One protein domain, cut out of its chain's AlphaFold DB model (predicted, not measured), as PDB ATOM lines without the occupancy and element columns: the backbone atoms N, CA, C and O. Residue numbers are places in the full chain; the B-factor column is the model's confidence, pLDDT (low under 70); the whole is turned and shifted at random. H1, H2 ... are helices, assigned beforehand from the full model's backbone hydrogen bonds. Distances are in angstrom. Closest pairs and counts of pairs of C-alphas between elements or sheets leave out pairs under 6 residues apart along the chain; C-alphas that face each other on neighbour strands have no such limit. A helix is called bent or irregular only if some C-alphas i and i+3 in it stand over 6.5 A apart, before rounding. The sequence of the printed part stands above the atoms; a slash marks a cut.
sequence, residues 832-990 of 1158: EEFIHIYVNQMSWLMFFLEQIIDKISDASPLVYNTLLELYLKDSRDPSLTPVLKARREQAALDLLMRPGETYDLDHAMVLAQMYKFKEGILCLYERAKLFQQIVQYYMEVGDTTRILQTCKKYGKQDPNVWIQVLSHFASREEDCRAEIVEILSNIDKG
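What this domain is: This is residues 832 to 990 of the 1158 residues of the protein "VPS11_C domain-containing protein" of Capsaspora owczarzaki (strain ATCC 30864) (UniProt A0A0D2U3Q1). Ten helices make a long, loose, staggered slab, two deep in places as where H3 and H4 stand beside H5 and H6, with most of the helices roughly crosswise to its length and the chain turning back again and again from H1 and H2 at one end to H10 at the other. H3, H4, H6 and H5 make a ring of four, and H7, H8 and H9 make a triangle joined to it through H6. The printed part has 159 residues, with ten named helices, H1 to H10 in chain order, and no named strand; the class is all helix. It is loose, with a radius of gyration of the C-alphas of 20.4 A, and elongated, spanning 63 by 33 by 20 A.

How they stand to each other: H4, residues 882 to 896, forms a hairpin with H3, residues 861 to 874, at a shallow tilt of 19 degrees; the closest C-alphas, of Tyr 871 and Arg 888, are 5.5 A apart. With residues 893 to 896 alone, H4 touches H6, residues 918 to 927, closest at Leu 893 and Gly 920, C-alphas 6.3 A apart. H5, residues 905 to 914, is apart from H4 but touches residues 865 to 869 of H3, closest at Asn 865 and Ala 908, C-alphas 6.6 A apart. H5 and H6 form a hairpin, closest at Ala 912 and Ile 921, C-alphas 5.9 A apart. H3 to H9 are a bundle, up and down, each helix running against the one before. H7, residues 931 to 941, forms hairpins with H6 and with H8, residues 944 to 954; C-alphas 935 and 947, the closest of H7 and H8, are 5.9 A apart. H9, residues 960 to 970, touches H7, closest C-alphas 932 and 961 at 5.9 A, and only just touches H8, with 3 pairs of C-alphas within 8 A. H10, residues 977 to 990, forms a hairpin with H9, closest C-alphas 962 and 983 at 6.4 A. H2, residues 842 to 853, forms a hairpin with H3 through residues 846 to 850 alone, at a steep tilt of 44 degrees, closest C-alphas 849 and 867 at 6.6 A. H1, residues 832 to 838, and H2 touch only at the corner, and only just, with 3 pairs within 8 A. Every O i to N i+4 pair is within hydrogen-bond range in H2 to H9, 9 of 10 in H10 and 0 of 3 in H1, where 3 of 4 O i to N i+3 pairs are.

Where its parts are: H1 begins at C-alpha 832, (-2.334, 33.398, 63.094), and is irregular, C-alphas 833 and 836 being 7.0 A apart. H4 measures 21.1 A, H10 20.3 A and H3 19.7 A. H10 ends at C-alpha 990, (-19.866, -4.285, 42.873).

The domain as a whole: The farthest C-alphas, of Asn 840 and Arg 977, are 63.6 A apart. The printed part has no cut and no long link; residues 971 to 976 stand free. Mean pLDDT of the printed part is 74.6; 29 residues are under 70, among them 969 to 979.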
ATOM      1  N   GLU A 832      -1.245  32.726  63.822       79.88
ATOM      2  CA  GLU A 832      -2.334  33.398  63.094       79.88
ATOM      3  C   GLU A 832      -2.636  34.798  63.634       79.88
ATOM      4  O   GLU A 832      -2.761  35.762  62.877       79.88
ATOM      5  N   GLU A 833      -2.714  34.917  64.962       81.50
ATOM      6  CA  GLU A 833      -3.171  36.130  65.637       81.50
ATOM      7  C   GLU A 833      -2.162  37.280  65.510       81.50
ATOM      8  O   GLU A 833      -2.523  38.436  65.722       81.50
ATOM      9  N   PHE A 834      -0.930  37.000  65.067       83.12
ATOM     10  CA  PHE A 834       0.116  37.997  64.824       83.12
ATOM     11  C   PHE A 834       0.318  38.344  63.339       83.12
ATOM     12  O   PHE A 834       1.034  39.299  63.045       83.12
ATOM     13  N   ILE A 835      -0.320  37.649  62.385       82.56
ATOM     14  CA  ILE A 835      -0.145  37.913  60.937       82.56
ATOM     15  C   ILE A 835      -0.470  39.382  60.600       82.56
ATOM     16  O   ILE A 835       0.273  40.050  59.879       82.56
ATOM     17  N   HIS A 836      -1.539  39.920  61.195       81.06
ATOM     18  CA  HIS A 836      -2.020  41.287  60.972       81.06
ATOM     19  C   HIS A 836      -1.077  42.397  61.497       81.06
ATOM     20  O   HIS A 836      -1.270  43.573  61.185       81.06
ATOM     21  N   ILE A 837      -0.050  42.052  62.279       85.19
ATOM     22  CA  ILE A 837       0.938  43.007  62.806       85.19
ATOM     23  C   ILE A 837       1.898  43.462  61.699       85.19
ATOM     24  O   ILE A 837       2.296  44.629  61.648       85.19
ATOM     25  N   TYR A 838       2.226  42.563  60.768       83.44
ATOM     26  CA  TYR A 838       3.264  42.748  59.754       83.44
ATOM     27  C   TYR A 838       2.788  43.449  58.469       83.44
ATOM     28  O   TYR A 838       3.468  43.371  57.450       83.44
ATOM     29  N   VAL A 839       1.654  44.163  58.481       74.19
ATOM     30  CA  VAL A 839       1.034  44.787  57.281       74.19
ATOM     31  C   VAL A 839       1.997  45.646  56.439       74.19
ATOM     32  O   VAL A 839       1.848  45.705  55.222       74.19
ATOM     33  N   ASN A 840       3.016  46.257  57.054       73.19
ATOM     34  CA  ASN A 840       4.029  47.072  56.365       73.19
ATOM     35  C   ASN A 840       5.365  46.330  56.104       73.19
ATOM     36  O   ASN A 840       6.308  46.939  55.608       73.19
ATOM     37  N   GLN A 841       5.492  45.058  56.499       79.38
ATOM     38  CA  GLN A 841       6.758  44.317  56.629       79.38
ATOM     39  C   GLN A 841       6.611  42.857  56.144       79.38
ATOM     40  O   GLN A 841       6.863  41.903  56.883       79.38
ATOM     41  N   MET A 842       6.195  42.672  54.885       79.69
ATOM     42  CA  MET A 842       5.918  41.351  54.285       79.69
ATOM     43  C   MET A 842       7.113  40.379  54.315       79.69
ATOM     44  O   MET A 842       6.917  39.174  54.451       79.69
ATOM     45  N   SER A 843       8.349  40.880  54.237       80.50
ATOM     46  CA  SER A 843       9.567  40.067  54.362       80.50
ATOM     47  C   SER A 843       9.733  39.465  55.761       80.50
ATOM     48  O   SER A 843      10.062  38.287  55.890       80.50
ATOM     49  N   TRP A 844       9.447  40.240  56.811       83.69
ATOM     50  CA  TRP A 844       9.472  39.762  58.195       83.69
ATOM     51  C   TRP A 844       8.292  38.837  58.514       83.69
ATOM     52  O   TRP A 844       8.479  37.884  59.263       83.69
ATOM     53  N   LEU A 845       7.124  39.037  57.887       85.12
ATOM     54  CA  LEU A 845       6.021  38.065  57.940       85.12
ATOM     55  C   LEU A 845       6.431  36.715  57.339       85.12
ATOM     56  O   LEU A 845       6.174  35.673  57.935       85.12
ATOM     57  N   MET A 846       7.085  36.730  56.176       82.69
ATOM     58  CA  MET A 846       7.550  35.512  55.512       82.69
ATOM     59  C   MET A 846       8.593  34.781  56.369       82.69
ATOM     60  O   MET A 846       8.430  33.593  56.625       82.69
ATOM     61  N   PHE A 847       9.586  35.498  56.911       83.56
ATOM     62  CA  PHE A 847      10.575  34.939  57.843       83.56
ATOM     63  C   PHE A 847       9.938  34.391  59.134       83.56
ATOM     64  O   PHE A 847      10.324  33.322  59.606       83.56
ATOM     65  N   PHE A 848       8.941  35.087  59.694       84.81
ATOM     66  CA  PHE A 848       8.166  34.610  60.841       84.81
ATOM     67  C   PHE A 848       7.471  33.281  60.516       84.81
ATOM     68  O   PHE A 848       7.675  32.303  61.228       84.81
ATOM     69  N   LEU A 849       6.714  33.208  59.417       84.19
ATOM     70  CA  LEU A 849       5.982  31.999  59.022       84.19
ATOM     71  C   LEU A 849       6.913  30.826  58.659       84.19
ATOM     72  O   LEU A 849       6.638  29.698  59.071       84.19
ATOM     73  N   GLU A 850       8.034  31.082  57.975       84.25
ATOM     74  CA  GLU A 850       9.100  30.096  57.728       84.25
ATOM     75  C   GLU A 850       9.633  29.524  59.063       84.25
ATOM     76  O   GLU A 850       9.612  28.313  59.280       84.25
ATOM     77  N   GLN A 851      10.023  30.386  60.011       82.81
ATOM     78  CA  GLN A 851      10.544  29.968  61.324       82.81
ATOM     79  C   GLN A 851       9.513  29.280  62.230       82.81
ATOM     80  O   GLN A 851       9.901  28.506  63.106       82.81
ATOM     81  N   ILE A 852       8.223  29.562  62.049       82.06
ATOM     82  CA  ILE A 852       7.120  28.900  62.753       82.06
ATOM     83  C   ILE A 852       6.932  27.470  62.238       82.06
ATOM     84  O   ILE A 852       6.901  26.535  63.039       82.06
ATOM     85  N   ILE A 853       6.866  27.283  60.918       79.56
ATOM     86  CA  ILE A 853       6.618  25.978  60.280       79.56
ATOM     87  C   ILE A 853       7.799  25.002  60.447       79.56
ATOM     88  O   ILE A 853       7.592  23.788  60.461       79.56
ATOM     89  N   ASP A 854       9.021  25.505  60.634       80.31
ATOM     90  CA  ASP A 854      10.193  24.672  60.944       80.31
ATOM     91  C   ASP A 854      10.288  24.261  62.432       80.31
ATOM     92  O   ASP A 854      11.033  23.338  62.767       80.31
ATOM     93  N   LYS A 855       9.554  24.926  63.341       76.81
ATOM     94  CA  LYS A 855       9.637  24.703  64.806       76.81
ATOM     95  C   LYS A 855       8.356  24.157  65.440       76.81
ATOM     96  O   LYS A 855       8.401  23.674  66.573       76.81
ATOM     97  N   ILE A 856       7.221  24.239  64.746       74.31
ATOM     98  CA  ILE A 856       5.906  23.816  65.235       74.31
ATOM     99  C   ILE A 856       5.298  22.838  64.226       74.31
ATOM    100  O   ILE A 856       4.886  23.234  63.141       74.31
ATOM    101  N   SER A 857       5.212  21.559  64.605       64.38
ATOM    102  CA  SER A 857       4.555  20.514  63.804       64.38
ATOM    103  C   SER A 857       3.070  20.804  63.570       64.38
ATOM    104  O   SER A 857       2.559  20.605  62.472       64.38
ATOM    105  N   ASP A 858       2.408  21.331  64.600       66.62
ATOM    106  CA  ASP A 858       0.952  21.452  64.701       66.62
ATOM    107  C   ASP A 858       0.484  22.886  64.366       66.62
ATOM    108  O   ASP A 858      -0.418  23.433  65.003       66.62
ATOM    109  N   ALA A 859       1.146  23.545  63.407       72.12
ATOM    110  CA  ALA A 859       0.697  24.838  62.890       72.12
ATOM    111  C   ALA A 859      -0.632  24.687  62.118       72.12
ATOM    112  O   ALA A 859      -0.912  23.643  61.532       72.12
ATOM    113  N   SER A 860      -1.466  25.727  62.126       76.69
ATOM    114  CA  SER A 860      -2.831  25.670  61.594       76.69
ATOM    115  C   SER A 860      -2.917  25.941  60.082       76.69
ATOM    116  O   SER A 860      -2.057  26.638  59.529       76.69
ATOM    117  N   PRO A 861      -3.992  25.476  59.406       76.50
ATOM    118  CA  PRO A 861      -4.193  25.677  57.972       76.50
ATOM    119  C   PRO A 861      -4.035  27.113  57.484       76.50
ATOM    120  O   PRO A 861      -3.481  27.328  56.411       76.50
ATOM    121  N   LEU A 862      -4.447  28.109  58.276       79.19
ATOM    122  CA  LEU A 862      -4.334  29.513  57.887       79.19
ATOM    123  C   LEU A 862      -2.873  29.960  57.694       79.19
ATOM    124  O   LEU A 862      -2.592  30.656  56.723       79.19
ATOM    125  N   VAL A 863      -1.927  29.533  58.542       81.56
ATOM    126  CA  VAL A 863      -0.513  29.946  58.396       81.56
ATOM    127  C   VAL A 863       0.129  29.298  57.164       81.56
ATOM    128  O   VAL A 863       0.880  29.963  56.448       81.56
ATOM    129  N   TYR A 864      -0.219  28.041  56.864       79.62
ATOM    130  CA  TYR A 864       0.210  27.363  55.637       79.62
ATOM    131  C   TYR A 864      -0.421  27.993  54.385       79.62
ATOM    132  O   TYR A 864       0.291  28.236  53.412       79.62
ATOM    133  N   ASN A 865      -1.715  28.329  54.420       83.56
ATOM    134  CA  ASN A 865      -2.417  29.023  53.333       83.56
ATOM    135  C   ASN A 865      -1.801  30.404  53.053       83.56
ATOM    136  O   ASN A 865      -1.517  30.727  51.902       83.56
ATOM    137  N   THR A 866      -1.553  31.212  54.091       83.56
ATOM    138  CA  THR A 866      -0.930  32.536  53.944       83.56
ATOM    139  C   THR A 866       0.507  32.431  53.436       83.56
ATOM    140  O   THR A 866       0.895  33.223  52.579       83.56
ATOM    141  N   LEU A 867       1.301  31.449  53.885       82.56
ATOM    142  CA  LEU A 867       2.650  31.250  53.346       82.56
ATOM    143  C   LEU A 867       2.624  30.762  51.887       82.56
ATOM    144  O   LEU A 867       3.440  31.211  51.085       82.56
ATOM    145  N   LEU A 868       1.660  29.914  51.517       81.31
ATOM    146  CA  LEU A 868       1.435  29.483  50.135       81.31
ATOM    147  C   LEU A 868       1.008  30.656  49.234       81.31
ATOM    148  O   LEU A 868       1.557  30.800  48.142       81.31
ATOM    149  N   GLU A 869       0.093  31.526  49.685       83.94
ATOM    150  CA  GLU A 869      -0.249  32.761  48.962       83.94
ATOM    151  C   GLU A 869       0.990  33.646  48.801       83.94
ATOM    152  O   GLU A 869       1.278  34.088  47.690       83.94
ATOM    153  N   LEU A 870       1.760  33.865  49.875       82.50
ATOM    154  CA  LEU A 870       2.989  34.655  49.830       82.50
ATOM    155  C   LEU A 870       3.994  34.074  48.826       82.50
ATOM    156  O   LEU A 870       4.473  34.824  47.985       82.50
ATOM    157  N   TYR A 871       4.267  32.766  48.829       82.81
ATOM    158  CA  TYR A 871       5.184  32.139  47.864       82.81
ATOM    159  C   TYR A 871       4.697  32.240  46.409       82.81
ATOM    160  O   TYR A 871       5.502  32.528  45.521       82.81
ATOM    161  N   LEU A 872       3.399  32.035  46.149       81.19
ATOM    162  CA  LEU A 872       2.818  32.120  44.799       81.19
ATOM    163  C   LEU A 872       2.696  33.567  44.285       81.19
ATOM    164  O   LEU A 872       2.654  33.799  43.077       81.19
ATOM    165  N   LYS A 873       2.667  34.546  45.191       80.06
ATOM    166  CA  LYS A 873       2.684  35.988  44.906       80.06
ATOM    167  C   LYS A 873       4.109  36.501  44.678       80.06
ATOM    168  O   LYS A 873       4.340  37.239  43.724       80.06
ATOM    169  N   ASP A 874       5.064  36.035  45.482       75.56
ATOM    170  CA  ASP A 874       6.507  36.304  45.373       75.56
ATOM    171  C   ASP A 874       7.071  35.727  44.056       75.56
ATOM    172  O   ASP A 874       7.741  36.428  43.297       75.56
ATOM    173  N   SER A 875       6.702  34.494  43.678       71.06
ATOM    174  CA  SER A 875       7.121  33.912  42.388       71.06
ATOM    175  C   SER A 875       6.582  34.681  41.167       71.06
ATOM    176  O   SER A 875       7.210  34.698  40.101       71.06
ATOM    177  N   ARG A 876       5.445  35.371  41.323       71.44
ATOM    178  CA  ARG A 876       4.812  36.205  40.292       71.44
ATOM    179  C   ARG A 876       5.409  37.612  40.175       71.44
ATOM    180  O   ARG A 876       5.243  38.218  39.116       71.44
ATOM    181  N   ASP A 877       6.122  38.116  41.182       73.12
ATOM    182  CA  ASP A 877       6.659  39.484  41.192       73.12
ATOM    183  C   ASP A 877       7.706  39.694  40.072       73.12
ATOM    184  O   ASP A 877       8.673  38.933  39.981       73.12
ATOM    185  N   PRO A 878       7.571  40.697  39.182       64.06
ATOM    186  CA  PRO A 878       8.502  40.906  38.071       64.06
ATOM    187  C   PRO A 878       9.929  41.306  38.490       64.06
ATOM    188  O   PRO A 878      10.836  41.168  37.672       64.06
ATOM    189  N   SER A 879      10.150  41.770  39.725       67.19
ATOM    190  CA  SER A 879      11.463  42.199  40.232       67.19
ATOM    191  C   SER A 879      12.381  41.047  40.669       67.19
ATOM    192  O   SER A 879      13.601  41.219  40.717       67.19
ATOM    193  N   LEU A 880      11.825  39.864  40.959       72.56
ATOM    194  CA  LEU A 880      12.586  38.724  41.475       72.56
ATOM    195  C   LEU A 880      13.306  37.914  40.388       72.56
ATOM    196  O   LEU A 880      12.801  37.701  39.282       72.56
ATOM    197  N   THR A 881      14.493  37.406  40.733       74.25
ATOM    198  CA  THR A 881      15.331  36.628  39.809       74.25
ATOM    199  C   THR A 881      14.711  35.256  39.497       74.25
ATOM    200  O   THR A 881      14.080  34.657  40.372       74.25
ATOM    201  N   PRO A 882      14.926  34.686  38.292       72.25
ATOM    202  CA  PRO A 882      14.362  33.381  37.924       72.25
ATOM    203  C   PRO A 882      14.729  32.240  38.887       72.25
ATOM    204  O   PRO A 882      13.926  31.341  39.114       72.25
ATOM    205  N   VAL A 883      15.918  32.304  39.498       76.25
ATOM    206  CA  VAL A 883      16.392  31.320  40.486       76.25
ATOM    207  C   VAL A 883      15.576  31.385  41.780       76.25
ATOM    208  O   VAL A 883      15.222  30.347  42.334       76.25
ATOM    209  N   LEU A 884      15.233  32.590  42.252       72.62
ATOM    210  CA  LEU A 884      14.379  32.760  43.430       72.62
ATOM    211  C   LEU A 884      12.936  32.334  43.144       72.62
ATOM    212  O   LEU A 884      12.325  31.690  43.991       72.62
ATOM    213  N   LYS A 885      12.427  32.589  41.933       73.56
ATOM    214  CA  LYS A 885      11.094  32.137  41.504       73.56
ATOM    215  C   LYS A 885      10.976  30.617  41.504       73.56
ATOM    216  O   LYS A 885      10.103  30.093  42.184       73.56
ATOM    217  N   ALA A 886      11.913  29.922  40.856       75.44
ATOM    218  CA  ALA A 886      11.967  28.461  40.879       75.44
ATOM    219  C   ALA A 886      12.084  27.913  42.315       75.44
ATOM    220  O   ALA A 886      11.409  26.949  42.664       75.44
ATOM    221  N   ARG A 887      12.873  28.566  43.183       78.56
ATOM    222  CA  ARG A 887      12.992  28.189  44.601       78.56
ATOM    223  C   ARG A 887      11.696  28.406  45.397       78.56
ATOM    224  O   ARG A 887      11.414  27.608  46.284       78.56
ATOM    225  N   ARG A 888      10.905  29.444  45.098       79.75
ATOM    226  CA  ARG A 888       9.594  29.696  45.731       79.75
ATOM    227  C   ARG A 888       8.509  28.748  45.219       79.75
ATOM    228  O   ARG A 888       7.741  28.238  46.025       79.75
ATOM    229  N   GLU A 889       8.487  28.448  43.922       78.56
ATOM    230  CA  GLU A 889       7.596  27.430  43.343       78.56
ATOM    231  C   GLU A 889       7.925  26.027  43.878       78.56
ATOM    232  O   GLU A 889       7.016  25.273  44.219       78.56
ATOM    233  N   GLN A 890       9.212  25.701  44.045       80.75
ATOM    234  CA  GLN A 890       9.641  24.465  44.700       80.75
ATOM    235  C   GLN A 890       9.259  24.445  46.187       80.75
ATOM    236  O   GLN A 890       8.675  23.467  46.632       80.75
ATOM    237  N   ALA A 891       9.480  25.526  46.943       79.44
ATOM    238  CA  ALA A 891       9.067  25.599  48.348       79.44
ATOM    239  C   ALA A 891       7.537  25.499  48.532       79.44
ATOM    240  O   ALA A 891       7.071  24.942  49.525       79.44
ATOM    241  N   ALA A 892       6.750  25.999  47.572       80.75
ATOM    242  CA  ALA A 892       5.303  25.802  47.526       80.75
ATOM    243  C   ALA A 892       4.927  24.339  47.222       80.75
ATOM    244  O   ALA A 892       4.037  23.796  47.876       80.75
ATOM    245  N   LEU A 893       5.623  23.675  46.290       80.62
ATOM    246  CA  LEU A 893       5.451  22.242  46.027       80.62
ATOM    247  C   LEU A 893       5.799  21.401  47.267       80.62
ATOM    248  O   LEU A 893       5.004  20.562  47.679       80.62
ATOM    249  N   ASP A 894       6.948  21.659  47.891       80.31
ATOM    250  CA  ASP A 894       7.425  20.957  49.086       80.31
ATOM    251  C   ASP A 894       6.435  21.114  50.254       80.31
ATOM    252  O   ASP A 894       6.216  20.164  51.006       80.31
ATOM    253  N   LEU A 895       5.788  22.279  50.384       79.38
ATOM    254  CA  LEU A 895       4.727  22.541  51.362       79.38
ATOM    255  C   LEU A 895       3.455  21.723  51.062       79.38
ATOM    256  O   LEU A 895       2.919  21.096  51.975       79.38
ATOM    257  N   LEU A 896       3.019  21.644  49.799       77.12
ATOM    258  CA  LEU A 896       1.884  20.801  49.379       77.12
ATOM    259  C   LEU A 896       2.171  19.290  49.481       77.12
ATOM    260  O   LEU A 896       1.248  18.495  49.661       77.12
ATOM    261  N   MET A 897       3.437  18.876  49.401       73.50
ATOM    262  CA  MET A 897       3.856  17.471  49.480       73.50
ATOM    263  C   MET A 897       4.042  16.951  50.919       73.50
ATOM    264  O   MET A 897       4.239  15.747  51.104       73.50
ATOM    265  N   ARG A 898       3.954  17.803  51.956       72.62
ATOM    266  CA  ARG A 898       4.068  17.370  53.366       72.62
ATOM    267  C   ARG A 898       2.903  16.436  53.760       72.62
ATOM    268  O   ARG A 898       1.740  16.813  53.583       72.62
ATOM    269  N   PRO A 899       3.165  15.233  54.311       58.62
ATOM    270  CA  PRO A 899       2.113  14.288  54.681       58.62
ATOM    271  C   PRO A 899       1.364  14.745  55.944       58.62
ATOM    272  O   PRO A 899       1.960  14.885  57.007       58.62
ATOM    273  N   GLY A 900       0.049  14.948  55.821       60.22
ATOM    274  CA  GLY A 900      -0.838  15.403  56.900       60.22
ATOM    275  C   GLY A 900      -1.768  16.540  56.465       60.22
ATOM    276  O   GLY A 900      -1.451  17.284  55.534       60.22
ATOM    277  N   GLU A 901      -2.921  16.669  57.125       58.12
ATOM    278  CA  GLU A 901      -3.919  17.733  56.909       58.12
ATOM    279  C   GLU A 901      -3.428  19.060  57.514       58.12
ATOM    280  O   GLU A 901      -3.874  19.506  58.566       58.12
ATOM    281  N   THR A 902      -2.425  19.654  56.866       65.19
ATOM    282  CA  THR A 902      -1.717  20.859  57.333       65.19
ATOM    283  C   THR A 902      -2.263  22.156  56.743       65.19
ATOM    284  O   THR A 902      -2.078  23.206  57.341       65.19
ATOM    285  N   TYR A 903      -2.949  22.109  55.602       72.25
ATOM    286  CA  TYR A 903      -3.477  23.269  54.881       72.25
ATOM    287  C   TYR A 903      -4.921  23.020  54.423       72.25
ATOM    288  O   TYR A 903      -5.368  21.874  54.356       72.25
ATOM    289  N   ASP A 904      -5.650  24.090  54.100       78.19
ATOM    290  CA  ASP A 904      -7.022  23.986  53.594       78.19
ATOM    291  C   ASP A 904      -6.979  23.587  52.115       78.19
ATOM    292  O   ASP A 904      -6.356  24.254  51.286       78.19
ATOM    293  N   LEU A 905      -7.610  22.461  51.797       76.06
ATOM    294  CA  LEU A 905      -7.515  21.815  50.497       76.06
ATOM    295  C   LEU A 905      -8.273  22.578  49.400       76.06
ATOM    296  O   LEU A 905      -7.766  22.685  48.280       76.06
ATOM    297  N   ASP A 906      -9.427  23.161  49.730       76.38
ATOM    298  CA  ASP A 906     -10.232  23.955  48.800       76.38
ATOM    299  C   ASP A 906      -9.604  25.336  48.592       76.38
ATOM    300  O   ASP A 906      -9.481  25.809  47.460       76.38
ATOM    301  N   HIS A 907      -9.106  25.961  49.662       78.75
ATOM    302  CA  HIS A 907      -8.387  27.229  49.567       78.75
ATOM    303  C   HIS A 907      -7.077  27.083  48.777       78.75
ATOM    304  O   HIS A 907      -6.804  27.886  47.883       78.75
ATOM    305  N   ALA A 908      -6.284  26.038  49.037       80.50
ATOM    306  CA  ALA A 908      -5.069  25.753  48.272       80.50
ATOM    307  C   ALA A 908      -5.378  25.448  46.796       80.50
ATOM    308  O   ALA A 908      -4.628  25.878  45.918       80.50
ATOM    309  N   MET A 909      -6.498  24.777  46.499       78.38
ATOM    310  CA  MET A 909      -6.982  24.554  45.132       78.38
ATOM    311  C   MET A 909      -7.354  25.869  44.434       78.38
ATOM    312  O   MET A 909      -6.914  26.093  43.303       78.38
ATOM    313  N   VAL A 910      -8.069  26.778  45.104       81.00
ATOM    314  CA  VAL A 910      -8.379  28.120  44.575       81.00
ATOM    315  C   VAL A 910      -7.103  28.935  44.338       81.00
ATOM    316  O   VAL A 910      -6.941  29.499  43.255       81.00
ATOM    317  N   LEU A 911      -6.159  28.955  45.288       79.75
ATOM    318  CA  LEU A 911      -4.862  29.627  45.122       79.75
ATOM    319  C   LEU A 911      -4.072  29.050  43.937       79.75
ATOM    320  O   LEU A 911      -3.582  29.805  43.094       79.75
ATOM    321  N   ALA A 912      -3.974  27.722  43.829       80.88
ATOM    322  CA  ALA A 912      -3.236  27.058  42.760       80.88
ATOM    323  C   ALA A 912      -3.876  27.288  41.379       80.88
ATOM    324  O   ALA A 912      -3.152  27.521  40.409       80.88
ATOM    325  N   GLN A 913      -5.209  27.301  41.273       79.25
ATOM    326  CA  GLN A 913      -5.914  27.653  40.035       79.25
ATOM    327  C   GLN A 913      -5.735  29.138  39.674       79.25
ATOM    328  O   GLN A 913      -5.356  29.450  38.542       79.25
ATOM    329  N   MET A 914      -5.920  30.052  40.633       79.12
ATOM    330  CA  MET A 914      -5.768  31.503  40.443       79.12
ATOM    331  C   MET A 914      -4.351  31.875  39.982       79.12
ATOM    332  O   MET A 914      -4.182  32.607  39.003       79.12
ATOM    333  N   TYR A 915      -3.326  31.309  40.625       76.81
ATOM    334  CA  TYR A 915      -1.920  31.487  40.252       76.81
ATOM    335  C   TYR A 915      -1.430  30.493  39.176       76.81
ATOM    336  O   TYR A 915      -0.244  30.501  38.839       76.81
ATOM    337  N   LYS A 916      -2.321  29.690  38.571       77.12
ATOM    338  CA  LYS A 916      -2.070  28.746  37.455       77.12
ATOM    339  C   LYS A 916      -0.920  27.745  37.690       77.12
ATOM    340  O   LYS A 916      -0.166  27.428  36.766       77.12
ATOM    341  N   PHE A 917      -0.781  27.249  38.916       80.69
ATOM    342  CA  PHE A 917       0.290  26.354  39.361       80.69
ATOM    343  C   PHE A 917      -0.036  24.877  39.061       80.69
ATOM    344  O   PHE A 917      -0.614  24.168  39.882       80.69
ATOM    345  N   LYS A 918       0.319  24.418  37.852       74.12
ATOM    346  CA  LYS A 918      -0.106  23.118  37.287       74.12
ATOM    347  C   LYS A 918       0.210  21.898  38.161       74.12
ATOM    348  O   LYS A 918      -0.690  21.111  38.438       74.12
ATOM    349  N   GLU A 919       1.460  21.755  38.602       75.50
ATOM    350  CA  GLU A 919       1.895  20.597  39.400       75.50
ATOM    351  C   GLU A 919       1.179  20.552  40.761       75.50
ATOM    352  O   GLU A 919       0.746  19.492  41.210       75.50
ATOM    353  N   GLY A 920       0.960  21.723  41.375       76.00
ATOM    354  CA  GLY A 920       0.169  21.854  42.597       76.00
ATOM    355  C   GLY A 920      -1.285  21.423  42.411       76.00
ATOM    356  O   GLY A 920      -1.789  20.670  43.235       76.00
ATOM    357  N   ILE A 921      -1.948  21.821  41.316       77.69
ATOM    358  CA  ILE A 921      -3.341  21.421  41.025       77.69
ATOM    359  C   ILE A 921      -3.473  19.889  40.947       77.69
ATOM    360  O   ILE A 921      -4.403  19.327  41.521       77.69
ATOM    361  N   LEU A 922      -2.528  19.203  40.294       75.81
ATOM    362  CA  LEU A 922      -2.540  17.737  40.194       75.81
ATOM    363  C   LEU A 922      -2.322  17.054  41.552       75.81
ATOM    364  O   LEU A 922      -3.066  16.136  41.898       75.81
ATOM    365  N   CYS A 923      -1.360  17.540  42.344       76.44
ATOM    366  CA  CYS A 923      -1.132  17.081  43.718       76.44
ATOM    367  C   CYS A 923      -2.385  17.269  44.598       76.44
ATOM    368  O   CYS A 923      -2.790  16.362  45.329       76.44
ATOM    369  N   LEU A 924      -3.039  18.430  44.487       77.56
ATOM    370  CA  LEU A 924      -4.240  18.778  45.242       77.56
ATOM    371  C   LEU A 924      -5.429  17.887  44.867       77.56
ATOM    372  O   LEU A 924      -6.076  17.363  45.771       77.56
ATOM    373  N   TYR A 925      -5.683  17.628  43.579       79.00
ATOM    374  CA  TYR A 925      -6.751  16.711  43.161       79.00
ATOM    375  C   TYR A 925      -6.531  15.267  43.654       79.00
ATOM    376  O   TYR A 925      -7.494  14.627  44.083       79.00
ATOM    377  N   GLU A 926      -5.289  14.756  43.637       75.62
ATOM    378  CA  GLU A 926      -4.975  13.423  44.182       75.62
ATOM    379  C   GLU A 926      -5.213  13.361  45.696       75.62
ATOM    380  O   GLU A 926      -5.878  12.440  46.179       75.62
ATOM    381  N   ARG A 927      -4.765  14.376  46.448       72.75
ATOM    382  CA  ARG A 927      -5.009  14.469  47.898       72.75
ATOM    383  C   ARG A 927      -6.492  14.650  48.243       72.75
ATOM    384  O   ARG A 927      -6.946  14.093  49.239       72.75
ATOM    385  N   ALA A 928      -7.250  15.360  47.409       73.69
ATOM    386  CA  ALA A 928      -8.685  15.586  47.574       73.69
ATOM    387  C   ALA A 928      -9.563  14.367  47.251       73.69
ATOM    388  O   ALA A 928     -10.776  14.426  47.445       73.69
ATOM    389  N   LYS A 929      -8.983  13.265  46.751       70.44
ATOM    390  CA  LYS A 929      -9.719  12.077  46.276       70.44
ATOM    391  C   LYS A 929     -10.747  12.404  45.181       70.44
ATOM    392  O   LYS A 929     -11.671  11.631  44.936       70.44
ATOM    393  N   LEU A 930     -10.569  13.526  44.477       77.00
ATOM    394  CA  LEU A 930     -11.428  13.973  43.378       77.00
ATOM    395  C   LEU A 930     -11.078  13.204  42.096       77.00
ATOM    396  O   LEU A 930     -10.763  13.783  41.058       77.00
ATOM    397  N   PHE A 931     -11.116  11.872  42.166       77.12
ATOM    398  CA  PHE A 931     -10.659  10.974  41.105       77.12
ATOM    399  C   PHE A 931     -11.393  11.220  39.781       77.12
ATOM    400  O   PHE A 931     -10.774  11.154  38.724       77.12
ATOM    401  N   GLN A 932     -12.671  11.605  39.840       73.69
ATOM    402  CA  GLN A 932     -13.468  12.017  38.681       73.69
ATOM    403  C   GLN A 932     -12.904  13.266  37.975       73.69
ATOM    404  O   GLN A 932     -12.945  13.337  36.749       73.69
ATOM    405  N   GLN A 933     -12.327  14.217  38.723       74.12
ATOM    406  CA  GLN A 933     -11.687  15.431  38.190       74.12
ATOM    407  C   GLN A 933     -10.269  15.153  37.666       74.12
ATOM    408  O   GLN A 933      -9.866  15.710  36.649       74.12
ATOM    409  N   ILE A 934      -9.529  14.231  38.296       72.75
ATOM    410  CA  ILE A 934      -8.249  13.723  37.764       72.75
ATOM    411  C   ILE A 934      -8.482  13.020  36.420       72.75
ATOM    412  O   ILE A 934      -7.762  13.256  35.450       72.75
ATOM    413  N   VAL A 935      -9.511  12.171  36.352       72.81
ATOM    414  CA  VAL A 935      -9.926  11.483  35.125       72.81
ATOM    415  C   VAL A 935     -10.412  12.484  34.075       72.81
ATOM    416  O   VAL A 935      -9.965  12.385  32.938       72.81
ATOM    417  N   GLN A 936     -11.221  13.481  34.445       74.50
ATOM    418  CA  GLN A 936     -11.653  14.563  33.550       74.50
ATOM    419  C   GLN A 936     -10.459  15.339  32.966       74.50
ATOM    420  O   GLN A 936     -10.377  15.512  31.753       74.50
ATOM    421  N   TYR A 937      -9.478  15.718  33.791       74.44
ATOM    422  CA  TYR A 937      -8.256  16.379  33.325       74.44
ATOM    423  C   TYR A 937      -7.461  15.499  32.343       74.44
ATOM    424  O   TYR A 937      -7.000  15.979  31.308       74.44
ATOM    425  N   TYR A 938      -7.327  14.194  32.607       73.25
ATOM    426  CA  TYR A 938      -6.671  13.280  31.661       73.25
ATOM    427  C   TYR A 938      -7.517  12.959  30.415       73.25
ATOM    428  O   TYR A 938      -6.935  12.639  29.379       73.25
ATOM    429  N   MET A 939      -8.848  13.098  30.466       71.12
ATOM    430  CA  MET A 939      -9.737  13.057  29.294       71.12
ATOM    431  C   MET A 939      -9.546  14.298  28.414       71.12
ATOM    432  O   MET A 939      -9.381  14.152  27.206       71.12
ATOM    433  N   GLU A 940      -9.462  15.494  29.005       69.56
ATOM    434  CA  GLU A 940      -9.168  16.752  28.297       69.56
ATOM    435  C   GLU A 940      -7.756  16.773  27.681       69.56
ATOM    436  O   GLU A 940      -7.550  17.356  26.617       69.56
ATOM    437  N   VAL A 941      -6.789  16.096  28.309       70.69
ATOM    438  CA  VAL A 941      -5.427  15.885  27.775       70.69
ATOM    439  C   VAL A 941      -5.349  14.708  26.779       70.69
ATOM    440  O   VAL A 941      -4.399  14.629  26.000       70.69
ATOM    441  N   GLY A 942      -6.341  13.812  26.758       63.25
ATOM    442  CA  GLY A 942      -6.470  12.710  25.793       63.25
ATOM    443  C   GLY A 942      -5.703  11.413  26.107       63.25
ATOM    444  O   GLY A 942      -5.634  10.536  25.245       63.25
ATOM    445  N   ASP A 943      -5.135  11.242  27.308       74.00
ATOM    446  CA  ASP A 943      -4.311  10.066  27.654       74.00
ATOM    447  C   ASP A 943      -5.161   8.879  28.154       74.00
ATOM    448  O   ASP A 943      -5.405   8.695  29.353       74.00
ATOM    449  N   THR A 944      -5.576   8.022  27.219       66.12
ATOM    450  CA  THR A 944      -6.347   6.795  27.499       66.12
ATOM    451  C   THR A 944      -5.613   5.809  28.413       66.12
ATOM    452  O   THR A 944      -6.255   5.093  29.187       66.12
ATOM    453  N   THR A 945      -4.277   5.787  28.386       70.31
ATOM    454  CA  THR A 945      -3.475   4.862  29.200       70.31
ATOM    455  C   THR A 945      -3.447   5.282  30.665       70.31
ATOM    456  O   THR A 945      -3.639   4.443  31.552       70.31
ATOM    457  N   ARG A 946      -3.304   6.586  30.941       70.38
ATOM    458  CA  ARG A 946      -3.391   7.135  32.300       70.38
ATOM    459  C   ARG A 946      -4.802   7.062  32.856       70.38
ATOM    460  O   ARG A 946      -4.932   6.778  34.046       70.38
ATOM    461  N   ILE A 947      -5.842   7.220  32.033       75.06
ATOM    462  CA  ILE A 947      -7.232   6.992  32.466       75.06
ATOM    463  C   ILE A 947      -7.385   5.561  32.999       75.06
ATOM    464  O   ILE A 947      -7.728   5.389  34.166       75.06
ATOM    465  N   LEU A 948      -7.038   4.527  32.220       70.62
ATOM    466  CA  LEU A 948      -7.175   3.132  32.670       70.62
ATOM    467  C   LEU A 948      -6.313   2.805  33.904       70.62
ATOM    468  O   LEU A 948      -6.767   2.078  34.790       70.62
ATOM    469  N   GLN A 949      -5.103   3.362  34.019       72.44
ATOM    470  CA  GLN A 949      -4.283   3.220  35.232       72.44
ATOM    471  C   GLN A 949      -4.920   3.909  36.452       72.44
ATOM    472  O   GLN A 949      -4.882   3.361  37.554       72.44
ATOM    473  N   THR A 950      -5.550   5.068  36.257       71.00
ATOM    474  CA  THR A 950      -6.289   5.805  37.295       71.00
ATOM    475  C   THR A 950      -7.512   5.000  37.748       71.00
ATOM    476  O   THR A 950      -7.679   4.770  38.945       71.00
ATOM    477  N   CYS A 951      -8.289   4.430  36.822       71.12
ATOM    478  CA  CYS A 951      -9.401   3.526  37.144       71.12
ATOM    479  C   CYS A 951      -8.946   2.301  37.949       71.12
ATOM    480  O   CYS A 951      -9.572   1.948  38.947       71.12
ATOM    481  N   LYS A 952      -7.829   1.664  37.569       72.81
ATOM    482  CA  LYS A 952      -7.315   0.476  38.277       72.81
ATOM    483  C   LYS A 952      -6.726   0.796  39.659       72.81
ATOM    484  O   LYS A 952      -6.741  -0.079  40.522       72.81
ATOM    485  N   LYS A 953      -6.264   2.032  39.894       72.56
ATOM    486  CA  LYS A 953      -5.838   2.526  41.217       72.56
ATOM    487  C   LYS A 953      -7.019   2.899  42.120       72.56
ATOM    488  O   LYS A 953      -7.112   2.384  43.233       72.56
ATOM    489  N   TYR A 954      -7.910   3.779  41.657       71.62
ATOM    490  CA  TYR A 954      -8.904   4.441  42.517       71.62
ATOM    491  C   TYR A 954     -10.348   3.943  42.318       71.62
ATOM    492  O   TYR A 954     -11.201   4.215  43.155       71.62
ATOM    493  N   GLY A 955     -10.635   3.125  41.299       65.94
ATOM    494  CA  GLY A 955     -11.969   2.548  41.049       65.94
ATOM    495  C   GLY A 955     -12.435   1.498  42.072       65.94
ATOM    496  O   GLY A 955     -13.539   0.971  41.961       65.94
ATOM    497  N   LYS A 956     -11.615   1.167  43.080       65.00
ATOM    498  CA  LYS A 956     -12.062   0.459  44.298       65.00
ATOM    499  C   LYS A 956     -12.507   1.407  45.421       65.00
ATOM    500  O   LYS A 956     -13.028   0.932  46.422       65.00
ATOM    501  N   GLN A 957     -12.236   2.705  45.286       65.50
ATOM    502  CA  GLN A 957     -12.492   3.743  46.291       65.50
ATOM    503  C   GLN A 957     -13.697   4.604  45.895       65.50
ATOM    504  O   GLN A 957     -14.574   4.814  46.723       65.50
ATOM    505  N   ASP A 958     -13.776   5.024  44.627       68.31
ATOM    506  CA  ASP A 958     -15.006   5.560  44.034       68.31
ATOM    507  C   ASP A 958     -15.487   4.646  42.890       68.31
ATOM    508  O   ASP A 958     -14.896   4.648  41.803       68.31
ATOM    509  N   PRO A 959     -16.566   3.870  43.098       69.31
ATOM    510  CA  PRO A 959     -17.153   3.045  42.050       69.31
ATOM    511  C   PRO A 959     -17.735   3.852  40.877       69.31
ATOM    512  O   PRO A 959     -17.845   3.317  39.772       69.31
ATOM    513  N   ASN A 960     -18.068   5.134  41.070       71.19
ATOM    514  CA  ASN A 960     -18.646   5.985  40.023       71.19
ATOM    515  C   ASN A 960     -17.632   6.361  38.935       71.19
ATOM    516  O   ASN A 960     -18.040   6.629  37.805       71.19
ATOM    517  N   VAL A 961     -16.323   6.283  39.212       75.44
ATOM    518  CA  VAL A 961     -15.275   6.413  38.182       75.44
ATOM    519  C   VAL A 961     -15.488   5.388  37.064       75.44
ATOM    520  O   VAL A 961     -15.348   5.732  35.892       75.44
ATOM    521  N   TRP A 962     -15.915   4.158  37.380       74.38
ATOM    522  CA  TRP A 962     -16.262   3.167  36.352       74.38
ATOM    523  C   TRP A 962     -17.469   3.586  35.512       74.38
ATOM    524  O   TRP A 962     -17.510   3.254  34.335       74.38
ATOM    525  N   ILE A 963     -18.427   4.322  36.080       73.88
ATOM    526  CA  ILE A 963     -19.645   4.775  35.390       73.88
ATOM    527  C   ILE A 963     -19.331   5.971  34.479       73.88
ATOM    528  O   ILE A 963     -19.710   5.957  33.308       73.88
ATOM    529  N   GLN A 964     -18.576   6.964  34.967       73.06
ATOM    530  CA  GLN A 964     -18.082   8.094  34.163       73.06
ATOM    531  C   GLN A 964     -17.248   7.593  32.973       73.06
ATOM    532  O   GLN A 964     -17.437   8.032  31.838       73.06
ATOM    533  N   VAL A 965     -16.362   6.625  33.219       73.25
ATOM    534  CA  VAL A 965     -15.478   6.052  32.197       73.25
ATOM    535  C   VAL A 965     -16.231   5.116  31.247       73.25
ATOM    536  O   VAL A 965     -15.978   5.172  30.046       73.25
ATOM    537  N   LEU A 966     -17.210   4.336  31.727       73.38
ATOM    538  CA  LEU A 966     -18.121   3.572  30.863       73.38
ATOM    539  C   LEU A 966     -18.915   4.499  29.937       73.38
ATOM    540  O   LEU A 966     -19.020   4.207  28.753       73.38
ATOM    541  N   SER A 967     -19.431   5.620  30.449       71.94
ATOM    542  CA  SER A 967     -20.174   6.615  29.662       71.94
ATOM    543  C   SER A 967     -19.292   7.289  28.599       71.94
ATOM    544  O   SER A 967     -19.672   7.388  27.432       71.94
ATOM    545  N   HIS A 968     -18.067   7.677  28.969       71.75
ATOM    546  CA  HIS A 968     -17.091   8.251  28.041       71.75
ATOM    547  C   HIS A 968     -16.648   7.260  26.948       71.75
ATOM    548  O   HIS A 968     -16.534   7.652  25.789       71.75
ATOM    549  N   PHE A 969     -16.444   5.977  27.272       69.62
ATOM    550  CA  PHE A 969     -16.177   4.952  26.254       69.62
ATOM    551  C   PHE A 969     -17.424   4.605  25.426       69.62
ATOM    552  O   PHE A 969     -17.303   4.414  24.221       69.62
ATOM    553  N   ALA A 970     -18.626   4.605  26.012       66.31
ATOM    554  CA  ALA A 970     -19.877   4.429  25.268       66.31
ATOM    555  C   ALA A 970     -20.134   5.578  24.275       66.31
ATOM    556  O   ALA A 970     -20.721   5.343  23.224       66.31
ATOM    557  N   SER A 971     -19.630   6.783  24.558       68.50
ATOM    558  CA  SER A 971     -19.711   7.955  23.672       68.50
ATOM    559  C   SER A 971     -18.623   8.015  22.581       68.50
ATOM    560  O   SER A 971     -18.610   8.972  21.809       68.50
ATOM    561  N   ARG A 972     -17.701   7.041  22.501       65.81
ATOM    562  CA  ARG A 972     -16.667   6.963  21.448       65.81
ATOM    563  C   ARG A 972     -16.979   5.847  20.451       65.81
ATOM    564  O   ARG A 972     -17.376   4.752  20.830       65.81
ATOM    565  N   GLU A 973     -16.726   6.111  19.172       55.91
ATOM    566  CA  GLU A 973     -16.901   5.149  18.068       55.91
ATOM    567  C   GLU A 973     -15.674   4.225  17.870       55.91
ATOM    568  O   GLU A 973     -15.533   3.561  16.846       55.91
ATOM    569  N   GLU A 974     -14.760   4.192  18.845       60.94
ATOM    570  CA  GLU A 974     -13.556   3.355  18.836       60.94
ATOM    571  C   GLU A 974     -13.827   1.948  19.388       60.94
ATOM    572  O   GLU A 974     -14.718   1.729  20.207       60.94
ATOM    573  N   ASP A 975     -13.020   0.979  18.953       58.56
ATOM    574  CA  ASP A 975     -13.269  -0.461  19.113       58.56
ATOM    575  C   ASP A 975     -12.892  -1.012  20.515       58.56
ATOM    576  O   ASP A 975     -12.201  -2.023  20.653       58.56
ATOM    577  N   CYS A 976     -13.330  -0.324  21.578       62.25
ATOM    578  CA  CYS A 976     -12.948  -0.512  22.990       62.25
ATOM    579  C   CYS A 976     -13.564  -1.760  23.669       62.25
ATOM    580  O   CYS A 976     -14.029  -1.724  24.816       62.25
ATOM    581  N   ARG A 977     -13.625  -2.888  22.952       64.62
ATOM    582  CA  ARG A 977     -14.298  -4.121  23.399       64.62
ATOM    583  C   ARG A 977     -13.642  -4.782  24.613       64.62
ATOM    584  O   ARG A 977     -14.351  -5.402  25.405       64.62
ATOM    585  N   ALA A 978     -12.323  -4.676  24.773       66.44
ATOM    586  CA  ALA A 978     -11.615  -5.280  25.907       66.44
ATOM    587  C   ALA A 978     -11.851  -4.479  27.199       66.44
ATOM    588  O   ALA A 978     -12.146  -5.043  28.255       66.44
ATOM    589  N   GLU A 979     -11.791  -3.157  27.079       68.50
ATOM    590  CA  GLU A 979     -11.988  -2.179  28.141       68.50
ATOM    591  C   GLU A 979     -13.409  -2.284  28.702       68.50
ATOM    592  O   GLU A 979     -13.584  -2.418  29.912       68.50
ATOM    593  N   ILE A 980     -14.429  -2.311  27.835       71.38
ATOM    594  CA  ILE A 980     -15.836  -2.421  28.249       71.38
ATOM    595  C   ILE A 980     -16.101  -3.729  29.013       71.38
ATOM    596  O   ILE A 980     -16.794  -3.706  30.030       71.38
ATOM    597  N   VAL A 981     -15.519  -4.862  28.599       73.75
ATOM    598  CA  VAL A 981     -15.668  -6.143  29.321       73.75
ATOM    599  C   VAL A 981     -14.975  -6.109  30.690       73.75
ATOM    600  O   VAL A 981     -15.541  -6.601  31.673       73.75
ATOM    601  N   GLU A 982     -13.790  -5.499  30.800       71.50
ATOM    602  CA  GLU A 982     -13.109  -5.338  32.093       71.50
ATOM    603  C   GLU A 982     -13.888  -4.401  33.036       71.50
ATOM    604  O   GLU A 982     -14.019  -4.694  34.226       71.50
ATOM    605  N   ILE A 983     -14.480  -3.322  32.512       74.25
ATOM    606  CA  ILE A 983     -15.345  -2.408  33.271       74.25
ATOM    607  C   ILE A 983     -16.609  -3.143  33.761       74.25
ATOM    608  O   ILE A 983     -16.893  -3.154  34.963       74.25
ATOM    609  N   LEU A 984     -17.329  -3.835  32.869       72.19
ATOM    610  CA  LEU A 984     -18.552  -4.579  33.206       72.19
ATOM    611  C   LEU A 984     -18.314  -5.678  34.250       72.19
ATOM    612  O   LEU A 984     -19.120  -5.839  35.167       72.19
ATOM    613  N   SER A 985     -17.190  -6.397  34.177       74.75
ATOM    614  CA  SER A 985     -16.844  -7.433  35.160       74.75
ATOM    615  C   SER A 985     -16.590  -6.878  36.569       74.75
ATOM    616  O   SER A 985     -16.655  -7.631  37.544       74.75
ATOM    617  N   ASN A 986     -16.274  -5.589  36.705       72.31
ATOM    618  CA  ASN A 986     -16.129  -4.925  38.000       72.31
ATOM    619  C   ASN A 986     -17.455  -4.302  38.475       72.31
ATOM    620  O   ASN A 986     -17.750  -4.366  39.668       72.31
ATOM    621  N   ILE A 987     -18.300  -3.818  37.557       72.62
ATOM    622  CA  ILE A 987     -19.678  -3.371  37.847       72.62
ATOM    623  C   ILE A 987     -20.548  -4.524  38.379       72.62
ATOM    624  O   ILE A 987     -21.264  -4.337  39.361       72.62
ATOM    625  N   ASP A 988     -20.436  -5.716  37.785       70.38
ATOM    626  CA  ASP A 988     -21.119  -6.950  38.209       70.38
ATOM    627  C   ASP A 988     -20.752  -7.330  39.657       70.38
ATOM    628  O   ASP A 988     -21.619  -7.465  40.519       70.38
ATOM    629  N   LYS A 989     -19.447  -7.376  39.967       69.38
ATOM    630  CA  LYS A 989     -18.928  -7.680  41.316       69.38
ATOM    631  C   LYS A 989     -19.296  -6.633  42.372       69.38
ATOM    632  O   LYS A 989     -19.384  -6.983  43.544       69.38
ATOM    633  N   GLY A 990     -19.463  -5.371  41.977       64.38
ATOM    634  CA  GLY A 990     -19.866  -4.285  42.873       64.38
ATOM    635  C   GLY A 990     -21.381  -4.086  42.993       64.38
ATOM    636  O   GLY A 990     -21.802  -3.281  43.814       64.38
TER     637      GLY A 990